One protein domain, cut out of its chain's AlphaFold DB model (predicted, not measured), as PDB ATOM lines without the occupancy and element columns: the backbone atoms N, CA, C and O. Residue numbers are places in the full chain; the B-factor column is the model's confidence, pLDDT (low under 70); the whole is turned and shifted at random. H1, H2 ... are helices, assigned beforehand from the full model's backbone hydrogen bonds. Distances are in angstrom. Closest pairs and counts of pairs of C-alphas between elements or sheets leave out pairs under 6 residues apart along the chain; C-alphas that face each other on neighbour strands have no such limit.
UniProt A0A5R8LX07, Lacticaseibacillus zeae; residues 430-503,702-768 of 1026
ATOM      1  N   ALA A 430      15.632 133.470 -60.516       57.75
ATOM      2  CA  ALA A 430      15.534 132.845 -61.834       57.75
ATOM      3  C   ALA A 430      15.531 131.301 -61.785       57.75
ATOM      4  O   ALA A 430      14.932 130.690 -62.662       57.75
ATOM      5  N   THR A 431      16.128 130.665 -60.769       63.44
ATOM      6  CA  THR A 431      16.028 129.215 -60.513       63.44
ATOM      7  C   THR A 431      14.643 128.850 -59.978       63.44
ATOM      8  O   THR A 431      14.009 127.950 -60.521       63.44
ATOM      9  N   GLU A 432      14.134 129.579 -58.982       65.56
ATOM     10  CA  GLU A 432      12.764 129.427 -58.463       65.56
ATOM     11  C   GLU A 432      11.733 129.602 -59.595       65.56
ATOM     12  O   GLU A 432      10.913 128.720 -59.865       65.56
ATOM     13  N   LYS A 433      11.866 130.686 -60.371       71.81
ATOM     14  CA  LYS A 433      11.064 130.961 -61.569       71.81
ATOM     15  C   LYS A 433      11.197 129.883 -62.645       71.81
ATOM     16  O   LYS A 433      10.196 129.578 -63.283       71.81
ATOM     17  N   LEU A 434      12.377 129.292 -62.851       76.19
ATOM     18  CA  LEU A 434      12.575 128.192 -63.805       76.19
ATOM     19  C   LEU A 434      11.877 126.906 -63.337       76.19
ATOM     20  O   LEU A 434      11.243 126.231 -64.145       76.19
ATOM     21  N   ILE A 435      11.936 126.582 -62.042       79.38
ATOM     22  CA  ILE A 435      11.227 125.428 -61.468       79.38
ATOM     23  C   ILE A 435       9.709 125.648 -61.548       79.38
ATOM     24  O   ILE A 435       8.995 124.780 -62.050       79.38
ATOM     25  N   SER A 436       9.221 126.835 -61.172       79.12
ATOM     26  CA  SER A 436       7.812 127.223 -61.320       79.12
ATOM     27  C   SER A 436       7.356 127.170 -62.785       79.12
ATOM     28  O   SER A 436       6.327 126.566 -63.088       79.12
ATOM     29  N   GLN A 437       8.147 127.689 -63.731       83.00
ATOM     30  CA  GLN A 437       7.867 127.573 -65.167       83.00
ATOM     31  C   GLN A 437       7.815 126.112 -65.631       83.00
ATOM     32  O   GLN A 437       6.910 125.757 -66.382       83.00
ATOM     33  N   ASN A 438       8.722 125.249 -65.170       85.19
ATOM     34  CA  ASN A 438       8.716 123.826 -65.517       85.19
ATOM     35  C   ASN A 438       7.492 123.089 -64.945       85.19
ATOM     36  O   ASN A 438       6.869 122.311 -65.668       85.19
ATOM     37  N   LEU A 439       7.085 123.387 -63.707       88.19
ATOM     38  CA  LEU A 439       5.853 122.870 -63.096       88.19
ATOM     39  C   LEU A 439       4.606 123.322 -63.868       88.19
ATOM     40  O   LEU A 439       3.787 122.494 -64.270       88.19
ATOM     41  N   GLN A 440       4.490 124.622 -64.157       90.38
ATOM     42  CA  GLN A 440       3.400 125.167 -64.968       90.38
ATOM     43  C   GLN A 440       3.377 124.548 -66.374       90.38
ATOM     44  O   GLN A 440       2.306 124.212 -66.876       90.38
ATOM     45  N   ASN A 441       4.536 124.355 -67.007       87.88
ATOM     46  CA  ASN A 441       4.644 123.722 -68.321       87.88
ATOM     47  C   ASN A 441       4.207 122.253 -68.291       87.88
ATOM     48  O   ASN A 441       3.495 121.834 -69.205       87.88
ATOM     49  N   ALA A 442       4.583 121.492 -67.256       87.50
ATOM     50  CA  ALA A 442       4.164 120.103 -67.065       87.50
ATOM     51  C   ALA A 442       2.641 119.997 -66.886       87.50
ATOM     52  O   ALA A 442       1.991 119.245 -67.609       87.50
ATOM     53  N   VAL A 443       2.051 120.826 -66.018       90.62
ATOM     54  CA  VAL A 443       0.591 120.888 -65.816       90.62
ATOM     55  C   VAL A 443      -0.147 121.282 -67.099       90.62
ATOM     56  O   VAL A 443      -1.174 120.689 -67.423       90.62
ATOM     57  N   LYS A 444       0.409 122.197 -67.905       88.44
ATOM     58  CA  LYS A 444      -0.138 122.551 -69.227       88.44
ATOM     59  C   LYS A 444      -0.060 121.411 -70.257       88.44
ATOM     60  O   LYS A 444      -0.816 121.437 -71.229       88.44
ATOM     61  N   GLN A 445       0.776 120.382 -70.062       84.25
ATOM     62  CA  GLN A 445       0.757 119.180 -70.914       84.25
ATOM     63  C   GLN A 445      -0.397 118.214 -70.597       84.25
ATOM     64  O   GLN A 445      -0.686 117.363 -71.440       84.25
ATOM     65  N   VAL A 446      -1.031 118.319 -69.423       85.56
ATOM     66  CA  VAL A 446      -2.101 117.415 -68.970       85.56
ATOM     67  C   VAL A 446      -3.471 117.978 -69.384       85.56
ATOM     68  O   VAL A 446      -3.809 119.084 -68.948       85.56
ATOM     69  N   PRO A 447      -4.294 117.257 -70.173       78.81
ATOM     70  CA  PRO A 447      -5.623 117.734 -70.566       78.81
ATOM     71  C   PRO A 447      -6.538 118.030 -69.371       78.81
ATOM     72  O   PRO A 447      -6.344 117.497 -68.278       78.81
ATOM     73  N   SER A 448      -7.514 118.924 -69.544       72.50
ATOM     74  CA  SER A 448      -8.424 119.352 -68.463       72.50
ATOM     75  C   SER A 448      -9.593 118.393 -68.205       72.50
ATOM     76  O   SER A 448     -10.226 118.473 -67.159       72.50
ATOM     77  N   ASP A 449      -9.880 117.502 -69.150       70.12
ATOM     78  CA  ASP A 449     -10.976 116.521 -69.178       70.12
ATOM     79  C   ASP A 449     -10.531 115.100 -68.771       70.12
ATOM     80  O   ASP A 449     -11.256 114.122 -68.943       70.12
ATOM     81  N   THR A 450      -9.337 114.958 -68.185       69.00
ATOM     82  CA  THR A 450      -8.776 113.659 -67.768       69.00
ATOM     83  C   THR A 450      -9.629 112.902 -66.741       69.00
ATOM     84  O   THR A 450      -9.483 111.687 -66.621       69.00
ATOM     85  N   GLY A 451     -10.552 113.569 -66.039       67.62
ATOM     86  CA  GLY A 451     -11.539 112.911 -65.175       67.62
ATOM     87  C   GLY A 451     -12.525 112.027 -65.951       67.62
ATOM     88  O   GLY A 451     -12.741 110.874 -65.571       67.62
ATOM     89  N   ASP A 452     -13.055 112.520 -67.075       67.44
ATOM     90  CA  ASP A 452     -13.959 111.754 -67.945       67.44
ATOM     91  C   ASP A 452     -13.215 110.572 -68.584       67.44
ATOM     92  O   ASP A 452     -13.731 109.457 -68.664       67.44
ATOM     93  N   LEU A 453     -11.956 110.805 -68.971       68.56
ATOM     94  CA  LEU A 453     -11.055 109.801 -69.535       68.56
ATOM     95  C   LEU A 453     -10.840 108.606 -68.584       68.56
ATOM     96  O   LEU A 453     -10.932 107.456 -69.015       68.56
ATOM     97  N   LEU A 454     -10.614 108.860 -67.288       71.25
ATOM     98  CA  LEU A 454     -10.527 107.808 -66.265       71.25
ATOM     99  C   LEU A 454     -11.860 107.086 -66.058       71.25
ATOM    100  O   LEU A 454     -11.869 105.865 -65.888       71.25
ATOM    101  N   GLY A 455     -12.981 107.816 -66.093       68.62
ATOM    102  CA  GLY A 455     -14.322 107.234 -66.030       68.62
ATOM    103  C   GLY A 455     -14.530 106.180 -67.120       68.62
ATOM    104  O   GLY A 455     -14.902 105.045 -66.817       68.62
ATOM    105  N   TRP A 456     -14.178 106.510 -68.366       64.69
ATOM    106  CA  TRP A 456     -14.237 105.576 -69.492       64.69
ATOM    107  C   TRP A 456     -13.238 104.417 -69.384       64.69
ATOM    108  O   TRP A 456     -13.624 103.274 -69.621       64.69
ATOM    109  N   LEU A 457     -11.981 104.660 -68.990       69.69
ATOM    110  CA  LEU A 457     -11.004 103.577 -68.789       69.69
ATOM    111  C   LEU A 457     -11.480 102.552 -67.751       69.69
ATOM    112  O   LEU A 457     -11.328 101.352 -67.973       69.69
ATOM    113  N   THR A 458     -12.079 103.028 -66.656       69.88
ATOM    114  CA  THR A 458     -12.625 102.175 -65.588       69.88
ATOM    115  C   THR A 458     -13.876 101.429 -66.071       69.88
ATOM    116  O   THR A 458     -14.020 100.240 -65.819       69.88
ATOM    117  N   TYR A 459     -14.762 102.094 -66.825       62.72
ATOM    118  CA  TYR A 459     -15.976 101.488 -67.396       62.72
ATOM    119  C   TYR A 459     -15.688 100.354 -68.401       62.72
ATOM    120  O   TYR A 459     -16.469  99.410 -68.521       62.72
ATOM    121  N   PHE A 460     -14.560 100.431 -69.112       61.62
ATOM    122  CA  PHE A 460     -14.101  99.399 -70.046       61.62
ATOM    123  C   PHE A 460     -13.145  98.360 -69.420       61.62
ATOM    124  O   PHE A 460     -12.539  97.594 -70.163       61.62
ATOM    125  N   ASP A 461     -13.001  98.325 -68.088       62.62
ATOM    126  CA  ASP A 461     -12.091  97.437 -67.337       62.62
ATOM    127  C   ASP A 461     -10.595  97.553 -67.725       62.62
ATOM    128  O   ASP A 461      -9.804  96.649 -67.459       62.62
ATOM    129  N   ASN A 462     -10.172  98.662 -68.352       66.44
ATOM    130  CA  ASN A 462      -8.775  98.866 -68.775       66.44
ATOM    131  C   ASN A 462      -7.849  99.284 -67.616       66.44
ATOM    132  O   ASN A 462      -6.632  99.141 -67.719       66.44
ATOM    133  N   ILE A 463      -8.420  99.824 -66.537       73.12
ATOM    134  CA  ILE A 463      -7.761 100.071 -65.247       73.12
ATOM    135  C   ILE A 463      -8.716  99.643 -64.131       73.12
ATOM    136  O   ILE A 463      -9.932  99.787 -64.278       73.12
ATOM    137  N   ASP A 464      -8.184  99.156 -63.011       79.12
ATOM    138  CA  ASP A 464      -9.008  98.874 -61.834       79.12
ATOM    139  C   ASP A 464      -9.393 100.155 -61.069       79.12
ATOM    140  O   ASP A 464      -8.862 101.250 -61.296       79.12
ATOM    141  N   THR A 465     -10.350 100.027 -60.147       78.25
ATOM    142  CA  THR A 465     -10.866 101.154 -59.360       78.25
ATOM    143  C   THR A 465      -9.783 101.814 -58.504       78.25
ATOM    144  O   THR A 465      -9.769 103.035 -58.396       78.25
ATOM    145  N   ALA A 466      -8.842 101.046 -57.942       76.06
ATOM    146  CA  ALA A 466      -7.782 101.582 -57.086       76.06
ATOM    147  C   ALA A 466      -6.769 102.417 -57.889       76.06
ATOM    148  O   ALA A 466      -6.367 103.499 -57.465       76.06
ATOM    149  N   THR A 467      -6.423 101.953 -59.089       80.44
ATOM    150  CA  THR A 467      -5.605 102.659 -60.078       80.44
ATOM    151  C   THR A 467      -6.309 103.935 -60.544       80.44
ATOM    152  O   THR A 467      -5.710 105.010 -60.571       80.44
ATOM    153  N   SER A 468      -7.609 103.841 -60.843       81.31
ATOM    154  CA  SER A 468      -8.475 104.978 -61.178       81.31
ATOM    155  C   SER A 468      -8.512 106.025 -60.054       81.31
ATOM    156  O   SER A 468      -8.385 107.220 -60.319       81.31
ATOM    157  N   ASP A 469      -8.623 105.601 -58.793       81.88
ATOM    158  CA  ASP A 469      -8.626 106.479 -57.615       81.88
ATOM    159  C   ASP A 469      -7.240 107.063 -57.282       81.88
ATOM    160  O   ASP A 469      -7.156 108.166 -56.734       81.88
ATOM    161  N   GLY A 470      -6.156 106.382 -57.665       82.44
ATOM    162  CA  GLY A 470      -4.797 106.931 -57.671       82.44
ATOM    163  C   GLY A 470      -4.676 108.108 -58.640       82.44
ATOM    164  O   GLY A 470      -4.416 109.233 -58.214       82.44
ATOM    165  N   TYR A 471      -5.002 107.893 -59.920       86.00
ATOM    166  CA  TYR A 471      -4.980 108.968 -60.919       86.00
ATOM    167  C   TYR A 471      -5.947 110.123 -60.589       86.00
ATOM    168  O   TYR A 471      -5.667 111.267 -60.940       86.00
ATOM    169  N   LYS A 472      -7.065 109.878 -59.885       86.19
ATOM    170  CA  LYS A 472      -7.941 110.957 -59.377       86.19
ATOM    171  C   LYS A 472      -7.252 111.816 -58.314       86.19
ATOM    172  O   LYS A 472      -7.444 113.029 -58.330       86.19
ATOM    173  N   GLN A 473      -6.442 111.231 -57.426       85.88
ATOM    174  CA  GLN A 473      -5.639 111.994 -56.460       85.88
ATOM    175  C   GLN A 473      -4.554 112.821 -57.164       85.88
ATOM    176  O   GLN A 473      -4.395 114.000 -56.846       85.88
ATOM    177  N   ASP A 474      -3.879 112.251 -58.167       88.62
ATOM    178  CA  ASP A 474      -2.910 112.984 -58.993       88.62
ATOM    179  C   ASP A 474      -3.564 114.161 -59.735       88.62
ATOM    180  O   ASP A 474      -3.072 115.288 -59.676       88.62
ATOM    181  N   ILE A 475      -4.709 113.934 -60.393       88.06
ATOM    182  CA  ILE A 475      -5.478 114.987 -61.077       88.06
ATOM    183  C   ILE A 475      -5.952 116.053 -60.086       88.06
ATOM    184  O   ILE A 475      -5.891 117.236 -60.413       88.06
ATOM    185  N   ALA A 476      -6.394 115.676 -58.884       89.88
ATOM    186  CA  ALA A 476      -6.787 116.640 -57.859       89.88
ATOM    187  C   ALA A 476      -5.605 117.536 -57.446       89.88
ATOM    188  O   ALA A 476      -5.771 118.751 -57.364       89.88
ATOM    189  N   LEU A 477      -4.402 116.976 -57.276       90.25
ATOM    190  CA  LEU A 477      -3.184 117.742 -56.980       90.25
ATOM    191  C   LEU A 477      -2.750 118.649 -58.146       90.25
ATOM    192  O   LEU A 477      -2.376 119.801 -57.928       90.25
ATOM    193  N   ILE A 478      -2.860 118.166 -59.386       91.62
ATOM    194  CA  ILE A 478      -2.590 118.944 -60.608       91.62
ATOM    195  C   ILE A 478      -3.582 120.100 -60.763       91.62
ATOM    196  O   ILE A 478      -3.180 121.212 -61.104       91.62
ATOM    197  N   ASN A 479      -4.868 119.859 -60.498       90.69
ATOM    198  CA  ASN A 479      -5.909 120.884 -60.537       90.69
ATOM    199  C   ASN A 479      -5.703 121.909 -59.415       90.69
ATOM    200  O   ASN A 479      -5.711 123.102 -59.690       90.69
ATOM    201  N   LYS A 480      -5.391 121.466 -58.191       92.75
ATOM    202  CA  LYS A 480      -5.052 122.354 -57.073       92.75
ATOM    203  C   LYS A 480      -3.858 123.258 -57.395       92.75
ATOM    204  O   LYS A 480      -3.929 124.465 -57.170       92.75
ATOM    205  N   PHE A 481      -2.789 122.712 -57.981       92.94
ATOM    206  CA  PHE A 481      -1.666 123.520 -58.463       92.94
ATOM    207  C   PHE A 481      -2.096 124.498 -59.565       92.94
ATOM    208  O   PHE A 481      -1.669 125.654 -59.549       92.94
ATOM    209  N   ALA A 482      -2.927 124.057 -60.516       91.31
ATOM    210  CA  ALA A 482      -3.436 124.900 -61.593       91.31
ATOM    211  C   ALA A 482      -4.239 126.092 -61.048       91.31
ATOM    212  O   ALA A 482      -3.963 127.222 -61.444       91.31
ATOM    213  N   ASP A 483      -5.145 125.862 -60.094       90.62
ATOM    214  CA  ASP A 483      -5.951 126.900 -59.446       90.62
ATOM    215  C   ASP A 483      -5.076 127.875 -58.639       90.62
ATOM    216  O   ASP A 483      -5.169 129.093 -58.816       90.62
ATOM    217  N   ASP A 484      -4.152 127.359 -57.816       90.75
ATOM    218  CA  ASP A 484      -3.239 128.174 -57.000       90.75
ATOM    219  C   ASP A 484      -2.328 129.093 -57.848       90.75
ATOM    220  O   ASP A 484      -1.909 130.153 -57.357       90.75
ATOM    221  N   ASN A 485      -2.062 128.699 -59.107       89.12
ATOM    222  CA  ASN A 485      -1.221 129.380 -60.106       89.12
ATOM    223  C   ASN A 485      -2.008 129.995 -61.291       89.12
ATOM    224  O   ASN A 485      -1.392 130.452 -62.252       89.12
ATOM    225  N   GLN A 486      -3.346 130.031 -61.243       89.81
ATOM    226  CA  GLN A 486      -4.226 130.617 -62.274       89.81
ATOM    227  C   GLN A 486      -4.104 130.005 -63.696       89.81
ATOM    228  O   GLN A 486      -4.391 130.674 -64.690       89.81
ATOM    229  N   ILE A 487      -3.708 128.734 -63.825       89.44
ATOM    230  CA  ILE A 487      -3.653 128.015 -65.113       89.44
ATOM    231  C   ILE A 487      -5.067 127.573 -65.505       89.44
ATOM    232  O   ILE A 487      -5.634 126.673 -64.888       89.44
ATOM    233  N   THR A 488      -5.640 128.152 -66.561       84.12
ATOM    234  CA  THR A 488      -7.009 127.826 -66.982       84.12
ATOM    235  C   THR A 488      -7.072 126.561 -67.847       84.12
ATOM    236  O   THR A 488      -6.070 126.081 -68.385       84.12
ATOM    237  N   SER A 489      -8.282 126.044 -68.078       75.25
ATOM    238  CA  SER A 489      -8.523 124.953 -69.036       75.25
ATOM    239  C   SER A 489      -8.149 125.293 -70.487       75.25
ATOM    240  O   SER A 489      -8.007 124.380 -71.294       75.25
ATOM    241  N   LYS A 490      -7.951 126.577 -70.831       75.38
ATOM    242  CA  LYS A 490      -7.457 127.010 -72.152       75.38
ATOM    243  C   LYS A 490      -5.932 126.976 -72.268       75.38
ATOM    244  O   LYS A 490      -5.417 126.897 -73.377       75.38
ATOM    245  N   ASP A 491      -5.222 127.053 -71.142       76.56
ATOM    246  CA  ASP A 491      -3.757 126.994 -71.086       76.56
ATOM    247  C   ASP A 491      -3.234 125.550 -71.128       76.56
ATOM    248  O   ASP A 491      -2.066 125.310 -71.439       76.56
ATOM    249  N   ARG A 492      -4.102 124.587 -70.798       80.25
ATOM    250  CA  ARG A 492      -3.841 123.145 -70.842       80.25
ATOM    251  C   ARG A 492      -4.109 122.593 -72.243       80.25
ATOM    252  O   ARG A 492      -5.012 123.049 -72.942       80.25
ATOM    253  N   LYS A 493      -3.330 121.590 -72.659       67.31
ATOM    254  CA  LYS A 493      -3.504 120.927 -73.961       67.31
ATOM    255  C   LYS A 493      -4.925 120.395 -74.138       67.31
ATOM    256  O   LYS A 493      -5.429 119.661 -73.294       67.31
ATOM    257  N   SER A 494      -5.537 120.709 -75.278       58.12
ATOM    258  CA  SER A 494      -6.804 120.099 -75.682       58.12
ATOM    259  C   SER A 494      -6.646 118.578 -75.846       58.12
ATOM    260  O   SER A 494      -5.604 118.133 -76.337       58.12
ATOM    261  N   PRO A 495      -7.658 117.771 -75.483       55.56
ATOM    262  CA  PRO A 495      -7.587 116.315 -75.564       55.56
ATOM    263  C   PRO A 495      -7.466 115.827 -77.010       55.56
ATOM    264  O   PRO A 495      -8.425 115.857 -77.781       55.56
ATOM    265  N   THR A 496      -6.306 115.275 -77.365       51.34
ATOM    266  CA  THR A 496      -6.042 114.636 -78.669       51.34
ATOM    267  C   THR A 496      -6.847 113.350 -78.909       51.34
ATOM    268  O   THR A 496      -6.781 112.787 -79.998       51.34
ATOM    269  N   ILE A 497      -7.567 112.856 -77.896       51.84
ATOM    270  CA  ILE A 497      -8.170 111.512 -77.857       51.84
ATOM    271  C   ILE A 497      -9.679 111.524 -78.141       51.84
ATOM    272  O   ILE A 497     -10.191 110.550 -78.691       51.84
ATOM    273  N   PHE A 498     -10.391 112.627 -77.866       51.88
ATOM    274  CA  PHE A 498     -11.802 112.794 -78.254       51.88
ATOM    275  C   PHE A 498     -11.954 113.177 -79.735       51.88
ATOM    276  O   PHE A 498     -12.579 114.181 -80.097       51.88
ATOM    277  N   ASP A 499     -11.381 112.312 -80.572       50.16
ATOM    278  CA  ASP A 499     -11.653 112.142 -81.993       50.16
ATOM    279  C   ASP A 499     -13.170 112.174 -82.240       50.16
ATOM    280  O   ASP A 499     -13.959 111.590 -81.487       50.16
ATOM    281  N   GLN A 500     -13.583 112.853 -83.314       49.38
ATOM    282  CA  GLN A 500     -14.984 112.968 -83.710       49.38
ATOM    283  C   GLN A 500     -15.662 111.591 -83.843       49.38
ATOM    284  O   GLN A 500     -16.855 111.475 -83.582       49.38
ATOM    285  N   SER A 501     -14.898 110.537 -84.138       47.41
ATOM    286  CA  SER A 501     -15.330 109.134 -84.135       47.41
ATOM    287  C   SER A 501     -16.038 108.712 -82.835       47.41
ATOM    288  O   SER A 501     -17.112 108.118 -82.891       47.41
ATOM    289  N   ILE A 502     -15.496 109.064 -81.660       49.44
ATOM    290  CA  ILE A 502     -16.091 108.694 -80.358       49.44
ATOM    291  C   ILE A 502     -17.327 109.558 -80.060       49.44
ATOM    292  O   ILE A 502     -18.314 109.069 -79.514       49.44
ATOM    293  N   LYS A 503     -17.332 110.825 -80.491       47.59
ATOM    294  CA  LYS A 503     -18.526 111.689 -80.415       47.59
ATOM    295  C   LYS A 503     -19.643 111.226 -81.357       47.59
ATOM    296  O   LYS A 503     -20.812 111.414 -81.044       47.59
ATOM    297  N   PRO A 702     -19.683 100.029 -87.028       43.25
ATOM    298  CA  PRO A 702     -18.512  99.165 -87.157       43.25
ATOM    299  C   PRO A 702     -18.056  98.703 -85.764       43.25
ATOM    300  O   PRO A 702     -17.878  99.527 -84.866       43.25
ATOM    301  N   ALA A 703     -17.866  97.398 -85.562       48.47
ATOM    302  CA  ALA A 703     -17.334  96.878 -84.300       48.47
ATOM    303  C   ALA A 703     -15.983  97.542 -83.966       48.47
ATOM    304  O   ALA A 703     -15.210  97.845 -84.878       48.47
ATOM    305  N   LEU A 704     -15.700  97.767 -82.674       50.06
ATOM    306  CA  LEU A 704     -14.495  98.471 -82.201       50.06
ATOM    307  C   LEU A 704     -13.213  97.834 -82.760       50.06
ATOM    308  O   LEU A 704     -12.759  96.779 -82.296       50.06
ATOM    309  N   ASP A 705     -12.651  98.502 -83.765       49.56
ATOM    310  CA  ASP A 705     -11.601  97.967 -84.619       49.56
ATOM    311  C   ASP A 705     -10.221  97.972 -83.935       49.56
ATOM    312  O   ASP A 705     -10.039  98.423 -82.796       49.56
ATOM    313  N   VAL A 706      -9.221  97.437 -84.635       49.62
ATOM    314  CA  VAL A 706      -7.848  97.372 -84.120       49.62
ATOM    315  C   VAL A 706      -7.250  98.776 -83.964       49.62
ATOM    316  O   VAL A 706      -6.544  99.012 -82.985       49.62
ATOM    317  N   ALA A 707      -7.575  99.736 -84.840       51.00
ATOM    318  CA  ALA A 707      -7.100 101.114 -84.723       51.00
ATOM    319  C   ALA A 707      -7.716 101.849 -83.517       51.00
ATOM    320  O   ALA A 707      -7.006 102.569 -82.814       51.00
ATOM    321  N   ALA A 708      -9.000 101.637 -83.205       52.88
ATOM    322  CA  ALA A 708      -9.624 102.148 -81.982       52.88
ATOM    323  C   ALA A 708      -8.944 101.588 -80.715       52.88
ATOM    324  O   ALA A 708      -8.647 102.335 -79.781       52.88
ATOM    325  N   LYS A 709      -8.607 100.290 -80.710       52.97
ATOM    326  CA  LYS A 709      -7.871  99.635 -79.611       52.97
ATOM    327  C   LYS A 709      -6.412 100.116 -79.506       52.97
ATOM    328  O   LYS A 709      -5.896 100.291 -78.403       52.97
ATOM    329  N   GLN A 710      -5.762 100.446 -80.625       53.56
ATOM    330  CA  GLN A 710      -4.444 101.097 -80.628       53.56
ATOM    331  C   GLN A 710      -4.499 102.555 -80.135       53.56
ATOM    332  O   GLN A 710      -3.623 102.967 -79.374       53.56
ATOM    333  N   LYS A 711      -5.548 103.327 -80.459       56.25
ATOM    334  CA  LYS A 711      -5.777 104.667 -79.875       56.25
ATOM    335  C   LYS A 711      -5.954 104.601 -78.348       56.25
ATOM    336  O   LYS A 711      -5.383 105.425 -77.637       56.25
ATOM    337  N   LEU A 712      -6.639 103.572 -77.839       55.50
ATOM    338  CA  LEU A 712      -6.701 103.242 -76.405       55.50
ATOM    339  C   LEU A 712      -5.336 102.851 -75.803       55.50
ATOM    340  O   LEU A 712      -5.111 103.079 -74.621       55.50
ATOM    341  N   THR A 713      -4.394 102.334 -76.596       51.91
ATOM    342  CA  THR A 713      -3.027 102.029 -76.129       51.91
ATOM    343  C   THR A 713      -2.170 103.298 -76.012       51.91
ATOM    344  O   THR A 713      -1.456 103.476 -75.026       51.91
ATOM    345  N   HIS A 714      -2.289 104.241 -76.957       56.03
ATOM    346  CA  HIS A 714      -1.624 105.555 -76.872       56.03
ATOM    347  C   HIS A 714      -2.013 106.353 -75.617       56.03
ATOM    348  O   HIS A 714      -1.217 107.146 -75.117       56.03
ATOM    349  N   LEU A 715      -3.211 106.104 -75.093       59.06
ATOM    350  CA  LEU A 715      -3.807 106.738 -73.918       59.06
ATOM    351  C   LEU A 715      -2.944 106.570 -72.642       59.06
ATOM    352  O   LEU A 715      -2.884 107.476 -71.810       59.06
ATOM    353  N   VAL A 716      -2.151 105.493 -72.546       57.38
ATOM    354  CA  VAL A 716      -1.130 105.279 -71.490       57.38
ATOM    355  C   VAL A 716      -0.056 106.385 -71.475       57.38
ATOM    356  O   VAL A 716       0.481 106.739 -70.421       57.38
ATOM    357  N   THR A 717       0.222 107.005 -72.625       62.03
ATOM    358  CA  THR A 717       1.165 108.134 -72.727       62.03
ATOM    359  C   THR A 717       0.622 109.392 -72.044       62.03
ATOM    360  O   THR A 717       1.397 110.175 -71.505       62.03
ATOM    361  N   GLU A 718      -0.700 109.587 -72.017       70.31
ATOM    362  CA  GLU A 718      -1.320 110.707 -71.294       70.31
ATOM    363  C   GLU A 718      -1.372 110.443 -69.784       70.31
ATOM    364  O   GLU A 718      -1.076 111.344 -69.000       70.31
ATOM    365  N   LEU A 719      -1.642 109.198 -69.370       74.12
ATOM    366  CA  LEU A 719      -1.549 108.787 -67.963       74.12
ATOM    367  C   LEU A 719      -0.139 109.023 -67.393       74.12
ATOM    368  O   LEU A 719       0.008 109.544 -66.291       74.12
ATOM    369  N   THR A 720       0.904 108.752 -68.184       74.69
ATOM    370  CA  THR A 720       2.298 109.060 -67.816       74.69
ATOM    371  C   THR A 720       2.510 110.551 -67.505       74.69
ATOM    372  O   THR A 720       3.246 110.878 -66.576       74.69
ATOM    373  N   LYS A 721       1.844 111.475 -68.218       82.69
ATOM    374  CA  LYS A 721       1.960 112.926 -67.959       82.69
ATOM    375  C   LYS A 721       1.276 113.350 -66.663       82.69
ATOM    376  O   LYS A 721       1.758 114.273 -66.015       82.69
ATOM    377  N   ILE A 722       0.179 112.683 -66.292       84.62
ATOM    378  CA  ILE A 722      -0.488 112.888 -65.000       84.62
ATOM    379  C   ILE A 722       0.511 112.569 -63.880       84.62
ATOM    380  O   ILE A 722       0.831 113.455 -63.095       84.62
ATOM    381  N   VAL A 723       1.106 111.369 -63.890       81.69
ATOM    382  CA  VAL A 723       2.110 110.967 -62.883       81.69
ATOM    383  C   VAL A 723       3.327 111.896 -62.892       81.69
ATOM    384  O   VAL A 723       3.806 112.284 -61.833       81.69
ATOM    385  N   GLN A 724       3.828 112.302 -64.064       82.38
ATOM    386  CA  GLN A 724       4.953 113.243 -64.154       82.38
ATOM    387  C   GLN A 724       4.624 114.600 -63.518       82.38
ATOM    388  O   GLN A 724       5.428 115.122 -62.746       82.38
ATOM    389  N   ALA A 725       3.450 115.171 -63.804       87.19
ATOM    390  CA  ALA A 725       3.045 116.456 -63.247       87.19
ATOM    391  C   ALA A 725       2.799 116.373 -61.729       87.19
ATOM    392  O   ALA A 725       3.327 117.207 -60.992       87.19
ATOM    393  N   SER A 726       2.074 115.359 -61.241       86.31
ATOM    394  CA  SER A 726       1.829 115.186 -59.803       86.31
ATOM    395  C   SER A 726       3.108 114.864 -59.025       86.31
ATOM    396  O   SER A 726       3.306 115.411 -57.940       86.31
ATOM    397  N   THR A 727       4.023 114.069 -59.593       83.69
ATOM    398  CA  THR A 727       5.339 113.775 -58.996       83.69
ATOM    399  C   THR A 727       6.196 115.033 -58.896       83.69
ATOM    400  O   THR A 727       6.789 115.277 -57.851       83.69
ATOM    401  N   LEU A 728       6.239 115.878 -59.935       85.62
ATOM    402  CA  LEU A 728       6.982 117.143 -59.876       85.62
ATOM    403  C   LEU A 728       6.401 118.098 -58.819       85.62
ATOM    404  O   LEU A 728       7.164 118.684 -58.055       85.62
ATOM    405  N   ILE A 729       5.070 118.215 -58.726       89.00
ATOM    406  CA  ILE A 729       4.401 119.013 -57.682       89.00
ATOM    407  C   ILE A 729       4.718 118.450 -56.285       89.00
ATOM    408  O   ILE A 729       5.059 119.208 -55.378       89.00
ATOM    409  N   THR A 730       4.661 117.126 -56.122       86.00
ATOM    410  CA  THR A 730       4.930 116.436 -54.848       86.00
ATOM    411  C   THR A 730       6.387 116.582 -54.416       86.00
ATOM    412  O   THR A 730       6.639 116.892 -53.259       86.00
ATOM    413  N   ASN A 731       7.349 116.450 -55.330       82.00
ATOM    414  CA  ASN A 731       8.774 116.617 -55.026       82.00
ATOM    415  C   ASN A 731       9.157 118.078 -54.722       82.00
ATOM    416  O   ASN A 731      10.207 118.322 -54.132       82.00
ATOM    417  N   TYR A 732       8.340 119.049 -55.145       86.12
ATOM    418  CA  TYR A 732       8.587 120.467 -54.891       86.12
ATOM    419  C   TYR A 732       7.963 120.940 -53.569       86.12
ATOM    420  O   TYR A 732       8.674 121.490 -52.733       86.12
ATOM    421  N   TYR A 733       6.666 120.692 -53.343       87.00
ATOM    422  CA  TYR A 733       5.951 121.157 -52.139       87.00
ATOM    423  C   TYR A 733       5.869 120.120 -51.005       87.00
ATOM    424  O   TYR A 733       5.603 120.482 -49.862       87.00
ATOM    425  N   GLY A 734       6.044 118.831 -51.298       80.81
ATOM    426  CA  GLY A 734       5.916 117.748 -50.320       80.81
ATOM    427  C   GLY A 734       7.147 117.577 -49.426       80.81
ATOM    428  O   GLY A 734       8.240 118.051 -49.730       80.81
ATOM    429  N   SER A 735       6.957 116.873 -48.308       71.31
ATOM    430  CA  SER A 735       8.040 116.486 -47.400       71.31
ATOM    431  C   SER A 735       8.830 115.292 -47.943       71.31
ATOM    432  O   SER A 735       8.249 114.329 -48.447       71.31
ATOM    433  N   ASN A 736      10.153 115.305 -47.763       59.53
ATOM    434  CA  ASN A 736      11.000 114.135 -48.020       59.53
ATOM    435  C   ASN A 736      10.755 112.992 -47.007       59.53
ATOM    436  O   ASN A 736      11.019 111.827 -47.306       59.53
ATOM    437  N   ASN A 737      10.209 113.300 -45.824       56.81
ATOM    438  CA  ASN A 737       9.814 112.308 -44.824       56.81
ATOM    439  C   ASN A 737       8.397 111.781 -45.108       56.81
ATOM    440  O   ASN A 737       7.405 112.418 -44.765       56.81
ATOM    441  N   GLN A 738       8.309 110.569 -45.669       50.88
ATOM    442  CA  GLN A 738       7.066 109.873 -46.070       50.88
ATOM    443  C   GLN A 738       5.993 109.714 -44.965       50.88
ATOM    444  O   GLN A 738       4.867 109.325 -45.271       50.88
ATOM    445  N   ALA A 739       6.330 109.957 -43.695       45.72
ATOM    446  CA  ALA A 739       5.423 109.809 -42.555       45.72
ATOM    447  C   ALA A 739       4.585 111.068 -42.251       45.72
ATOM    448  O   ALA A 739       3.479 110.935 -41.728       45.72
ATOM    449  N   ASP A 740       5.081 112.266 -42.584       48.81
ATOM    450  CA  ASP A 740       4.509 113.538 -42.131       48.81
ATOM    451  C   ASP A 740       4.112 114.446 -43.307       48.81
ATOM    452  O   ASP A 740       4.922 114.782 -44.166       48.81
ATOM    453  N   GLN A 741       2.843 114.878 -43.299       57.91
ATOM    454  CA  GLN A 741       2.208 115.774 -44.281       57.91
ATOM    455  C   GLN A 741       2.225 115.289 -45.747       57.91
ATOM    456  O   GLN A 741       2.959 115.788 -46.601       57.91
ATOM    457  N   LYS A 742       1.273 114.406 -46.084       68.44
ATOM    458  CA  LYS A 742       0.774 114.282 -47.465       68.44
ATOM    459  C   LYS A 742       0.003 115.559 -47.839       68.44
ATOM    460  O   LYS A 742      -0.862 115.984 -47.077       68.44
ATOM    461  N   LEU A 743       0.297 116.135 -49.008       84.00
ATOM    462  CA  LEU A 743      -0.413 117.302 -49.556       84.00
ATOM    463  C   LEU A 743      -1.913 116.998 -49.731       84.00
ATOM    464  O   LEU A 743      -2.266 115.949 -50.275       84.00
ATOM    465  N   ASP A 744      -2.786 117.918 -49.310       87.00
ATOM    466  CA  ASP A 744      -4.239 117.800 -49.459       87.00
ATOM    467  C   ASP A 744      -4.758 118.727 -50.578       87.00
ATOM    468  O   ASP A 744      -4.866 119.946 -50.380       87.00
ATOM    469  N   PRO A 745      -5.131 118.180 -51.751       85.69
ATOM    470  CA  PRO A 745      -5.712 118.967 -52.834       85.69
ATOM    471  C   PRO A 745      -7.132 119.472 -52.538       85.69
ATOM    472  O   PRO A 745      -7.614 120.363 -53.232       85.69
ATOM    473  N   SER A 746      -7.796 118.935 -51.510       83.88
ATOM    474  CA  SER A 746      -9.138 119.339 -51.063       83.88
ATOM    475  C   SER A 746      -9.110 120.586 -50.170       83.88
ATOM    476  O   SER A 746     -10.152 121.186 -49.900       83.88
ATOM    477  N   SER A 747      -7.926 120.971 -49.682       85.38
ATOM    478  CA  SER A 747      -7.750 122.059 -48.726       85.38
ATOM    479  C   SER A 747      -7.836 123.438 -49.381       85.38
ATOM    480  O   SER A 747      -7.306 123.688 -50.466       85.38
ATOM    481  N   GLN A 748      -8.450 124.384 -48.666       83.56
ATOM    482  CA  GLN A 748      -8.513 125.791 -49.074       83.56
ATOM    483  C   GLN A 748      -7.144 126.492 -49.025       83.56
ATOM    484  O   GLN A 748      -6.954 127.490 -49.718       83.56
ATOM    485  N   LYS A 749      -6.181 125.969 -48.252       85.94
ATOM    486  CA  LYS A 749      -4.790 126.452 -48.247       85.94
ATOM    487  C   LYS A 749      -4.138 126.245 -49.609       85.94
ATOM    488  O   LYS A 749      -4.339 125.192 -50.218       85.94
ATOM    489  N   LYS A 750      -3.305 127.178 -50.065       89.44
ATOM    490  CA  LYS A 750      -2.450 126.945 -51.233       89.44
ATOM    491  C   LYS A 750      -1.411 125.862 -50.945       89.44
ATOM    492  O   LYS A 750      -1.064 125.639 -49.788       89.44
ATOM    493  N   LEU A 751      -0.867 125.229 -51.984       89.62
ATOM    494  CA  LEU A 751       0.258 124.290 -51.847       89.62
ATOM    495  C   LEU A 751       1.489 124.941 -51.189       89.62
ATOM    496  O   LEU A 751       2.192 124.275 -50.435       89.62
ATOM    497  N   THR A 752       1.679 126.251 -51.374       85.94
ATOM    498  CA  THR A 752       2.664 127.078 -50.654       85.94
ATOM    499  C   THR A 752       2.462 127.031 -49.133       85.94
ATOM    500  O   THR A 752       3.410 126.818 -48.386       85.94
ATOM    501  N   ASP A 753       1.214 127.126 -48.659       85.06
ATOM    502  CA  ASP A 753       0.848 127.159 -47.229       85.06
ATOM    503  C   ASP A 753       0.655 125.752 -46.615       85.06
ATOM    504  O   ASP A 753       0.288 125.608 -45.434       85.06
ATOM    505  N   GLN A 754       0.841 124.720 -47.444       86.31
ATOM    506  CA  GLN A 754       0.883 123.301 -47.086       86.31
ATOM    507  C   GLN A 754       2.310 122.728 -47.113       86.31
ATOM    508  O   GLN A 754       2.504 121.609 -46.645       86.31
ATOM    509  N   ALA A 755       3.288 123.463 -47.648       83.69
ATOM    510  CA  ALA A 755       4.650 122.980 -47.813       83.69
ATOM    511  C   ALA A 755       5.356 122.783 -46.459       83.69
ATOM    512  O   ALA A 755       5.426 123.694 -45.630       83.69
ATOM    513  N   GLY A 756       5.887 121.580 -46.235       72.88
ATOM    514  CA  GLY A 756       6.656 121.254 -45.033       72.88
ATOM    515  C   GLY A 756       8.034 121.925 -45.034       72.88
ATOM    516  O   GLY A 756       8.566 122.256 -46.094       72.88
ATOM    517  N   LYS A 757       8.655 122.078 -43.858       72.94
ATOM    518  CA  LYS A 757      10.006 122.671 -43.736       72.94
ATOM    519  C   LYS A 757      11.082 121.911 -44.520       72.94
ATOM    520  O   LYS A 757      12.014 122.523 -45.024       72.94
ATOM    521  N   ASP A 758      10.897 120.600 -44.662       71.62
ATOM    522  CA  ASP A 758      11.801 119.685 -45.365       71.62
ATOM    523  C   ASP A 758      11.519 119.617 -46.887       71.62
ATOM    524  O   ASP A 758      12.071 118.757 -47.582       71.62
ATOM    525  N   SER A 759      10.616 120.462 -47.407       76.94
ATOM    526  CA  SER A 759      10.266 120.536 -48.833       76.94
ATOM    527  C   SER A 759      11.260 121.383 -49.627       76.94
ATOM    528  O   SER A 759      11.859 122.325 -49.105       76.94
ATOM    529  N   LEU A 760      11.395 121.096 -50.924       76.38
ATOM    530  CA  LEU A 760      12.251 121.883 -51.813       76.38
ATOM    531  C   LEU A 760      11.742 123.328 -51.962       76.38
ATOM    532  O   LEU A 760      12.544 124.249 -52.039       76.38
ATOM    533  N   TYR A 761      10.425 123.544 -51.934       79.88
ATOM    534  CA  TYR A 761       9.813 124.872 -51.917       79.88
ATOM    535  C   TYR A 761      10.254 125.691 -50.693       79.88
ATOM    536  O   TYR A 761      10.791 126.787 -50.849       79.88
ATOM    537  N   TYR A 762      10.098 125.143 -49.480       74.44
ATOM    538  CA  TYR A 762      10.508 125.833 -48.253       74.44
ATOM    539  C   TYR A 762      12.026 126.061 -48.231       74.44
ATOM    540  O   TYR A 762      12.473 127.160 -47.916       74.44
ATOM    541  N   ALA A 763      12.817 125.067 -48.648       69.19
ATOM    542  CA  ALA A 763      14.268 125.193 -48.743       69.19
ATOM    543  C   ALA A 763      14.713 126.359 -49.650       69.19
ATOM    544  O   ALA A 763      15.688 127.035 -49.326       69.19
ATOM    545  N   LEU A 764      14.004 126.613 -50.758       69.62
ATOM    546  CA  LEU A 764      14.356 127.663 -51.719       69.62
ATOM    547  C   LEU A 764      13.789 129.053 -51.365       69.62
ATOM    548  O   LEU A 764      14.421 130.049 -51.697       69.62
ATOM    549  N   GLU A 765      12.621 129.144 -50.718       65.44
ATOM    550  CA  GLU A 765      11.978 130.431 -50.381       65.44
ATOM    551  C   GLU A 765      12.341 130.943 -48.972       65.44
ATOM    552  O   GLU A 765      12.479 132.148 -48.765       65.44
ATOM    553  N   HIS A 766      12.489 130.042 -47.997       61.66
ATOM    554  CA  HIS A 766      12.585 130.374 -46.569       61.66
ATOM    555  C   HIS A 766      13.987 130.183 -45.962       61.66
ATOM    556  O   HIS A 766      14.156 130.399 -44.760       61.66
ATOM    557  N   THR A 767      14.990 129.809 -46.764       55.59
ATOM    558  CA  THR A 767      16.382 129.661 -46.307       55.59
ATOM    559  C   THR A 767      17.276 130.684 -46.996       55.59
ATOM    560  O   THR A 767      17.422 130.667 -48.218       55.59
ATOM    561  N   ASP A 768      17.907 131.558 -46.212       64.81
ATOM    562  CA  ASP A 768      19.079 132.297 -46.679       64.81
ATOM    563  C   ASP A 768      20.183 131.275 -47.002       64.81
ATOM    564  O   ASP A 768      20.445 130.362 -46.210       64.81
TER     565      ASP A 768
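AT A GLANCE: This is residues 430 to 503 and 702 to 768 of the 1026 residues of a protein of Lacticaseibacillus zeae (UniProt A0A5R8LX07). Two long helices, H3 and H6, cross steeply at the core; H1 runs back along part of H6, and H2 folds back beside H3 as a helical hairpin. H5 and H6 follow end to end along the longest axis, residues 702 to 707 stick out beyond, and the short H7 and H8 pack at the other end of H6. The printed part has 141 residues with eight named helices, H1 to H8 in order, and no named strand: all helix. It is only just compact, close to loose, with a radius of gyration of the C-alphas of 17.0 A and spans of 64 by 31 by 23 A.

IN THESE COORDINATES: Find C-alpha 430 at (15.534, 132.845, -61.834); from there H1 runs 22.1 A to residue 445. H2 is residues 450 to 459, 14.1 A long. Look next at C-alpha 465, at (-10.866, 101.154, -59.360), where H3 begins its 28.2 A run to residue 484. H4 is residues 500 to 503. Beyond the cut, H5 is residues 706 to 714, 12.6 A long, and H6 is residues 716 to 733, 26.0 A long, ending at C-alpha 733 at (5.951, 121.157, -52.139). H7 is residues 751 to 754 and H8 residues 760 to 765.

HOW THE PARTS SIT: Start at H3 and H6, the hub helices, touching four others each. They touch at a steep tilt of 55 degrees, the same way; their closest C-alphas, of Asp 474 and Ser 726, are 5.3 A apart. With residues 439 to 445 alone, H1 touches H6, closest at the C-alphas of Ala 442 and Ala 725, 5.4 A, at a shallow tilt of 30 degrees, opposite ways. H2 and H3 form a hairpin at a shallow tilt of 7 degrees, closest at the C-alphas of Leu 454 and Ser 468, 6.2 A. H8 touches residues 731 to 733 of H6, closest at the C-alphas of Leu 760 and Tyr 732, 5.0 A. H7 only just touches H3, with 3 pairs of C-alphas within 8 A, the closest those of Leu 751 and Phe 481, 6.9 A. H5 and H6 meet only through their link, and H4 touches no helix. In H1, H2, H3, H5 and H8 every O i to N i+4 pair is within hydrogen-bond range; in H6, 13 of 14 are, and H4 and H7 are too short for such a pair.

THE WHOLE: The farthest C-alphas, of Pro 702 and Asp 768, are 64.4 A apart. Residues 504 to 701 are not printed; C-alphas 503 and 702 are 14.2 A apart across the cut. The links H3 to H4 and H6 to H7 are long. Mean pLDDT of the printed part is 73.2; residues under 70 include 493 to 503 and 702 to 717.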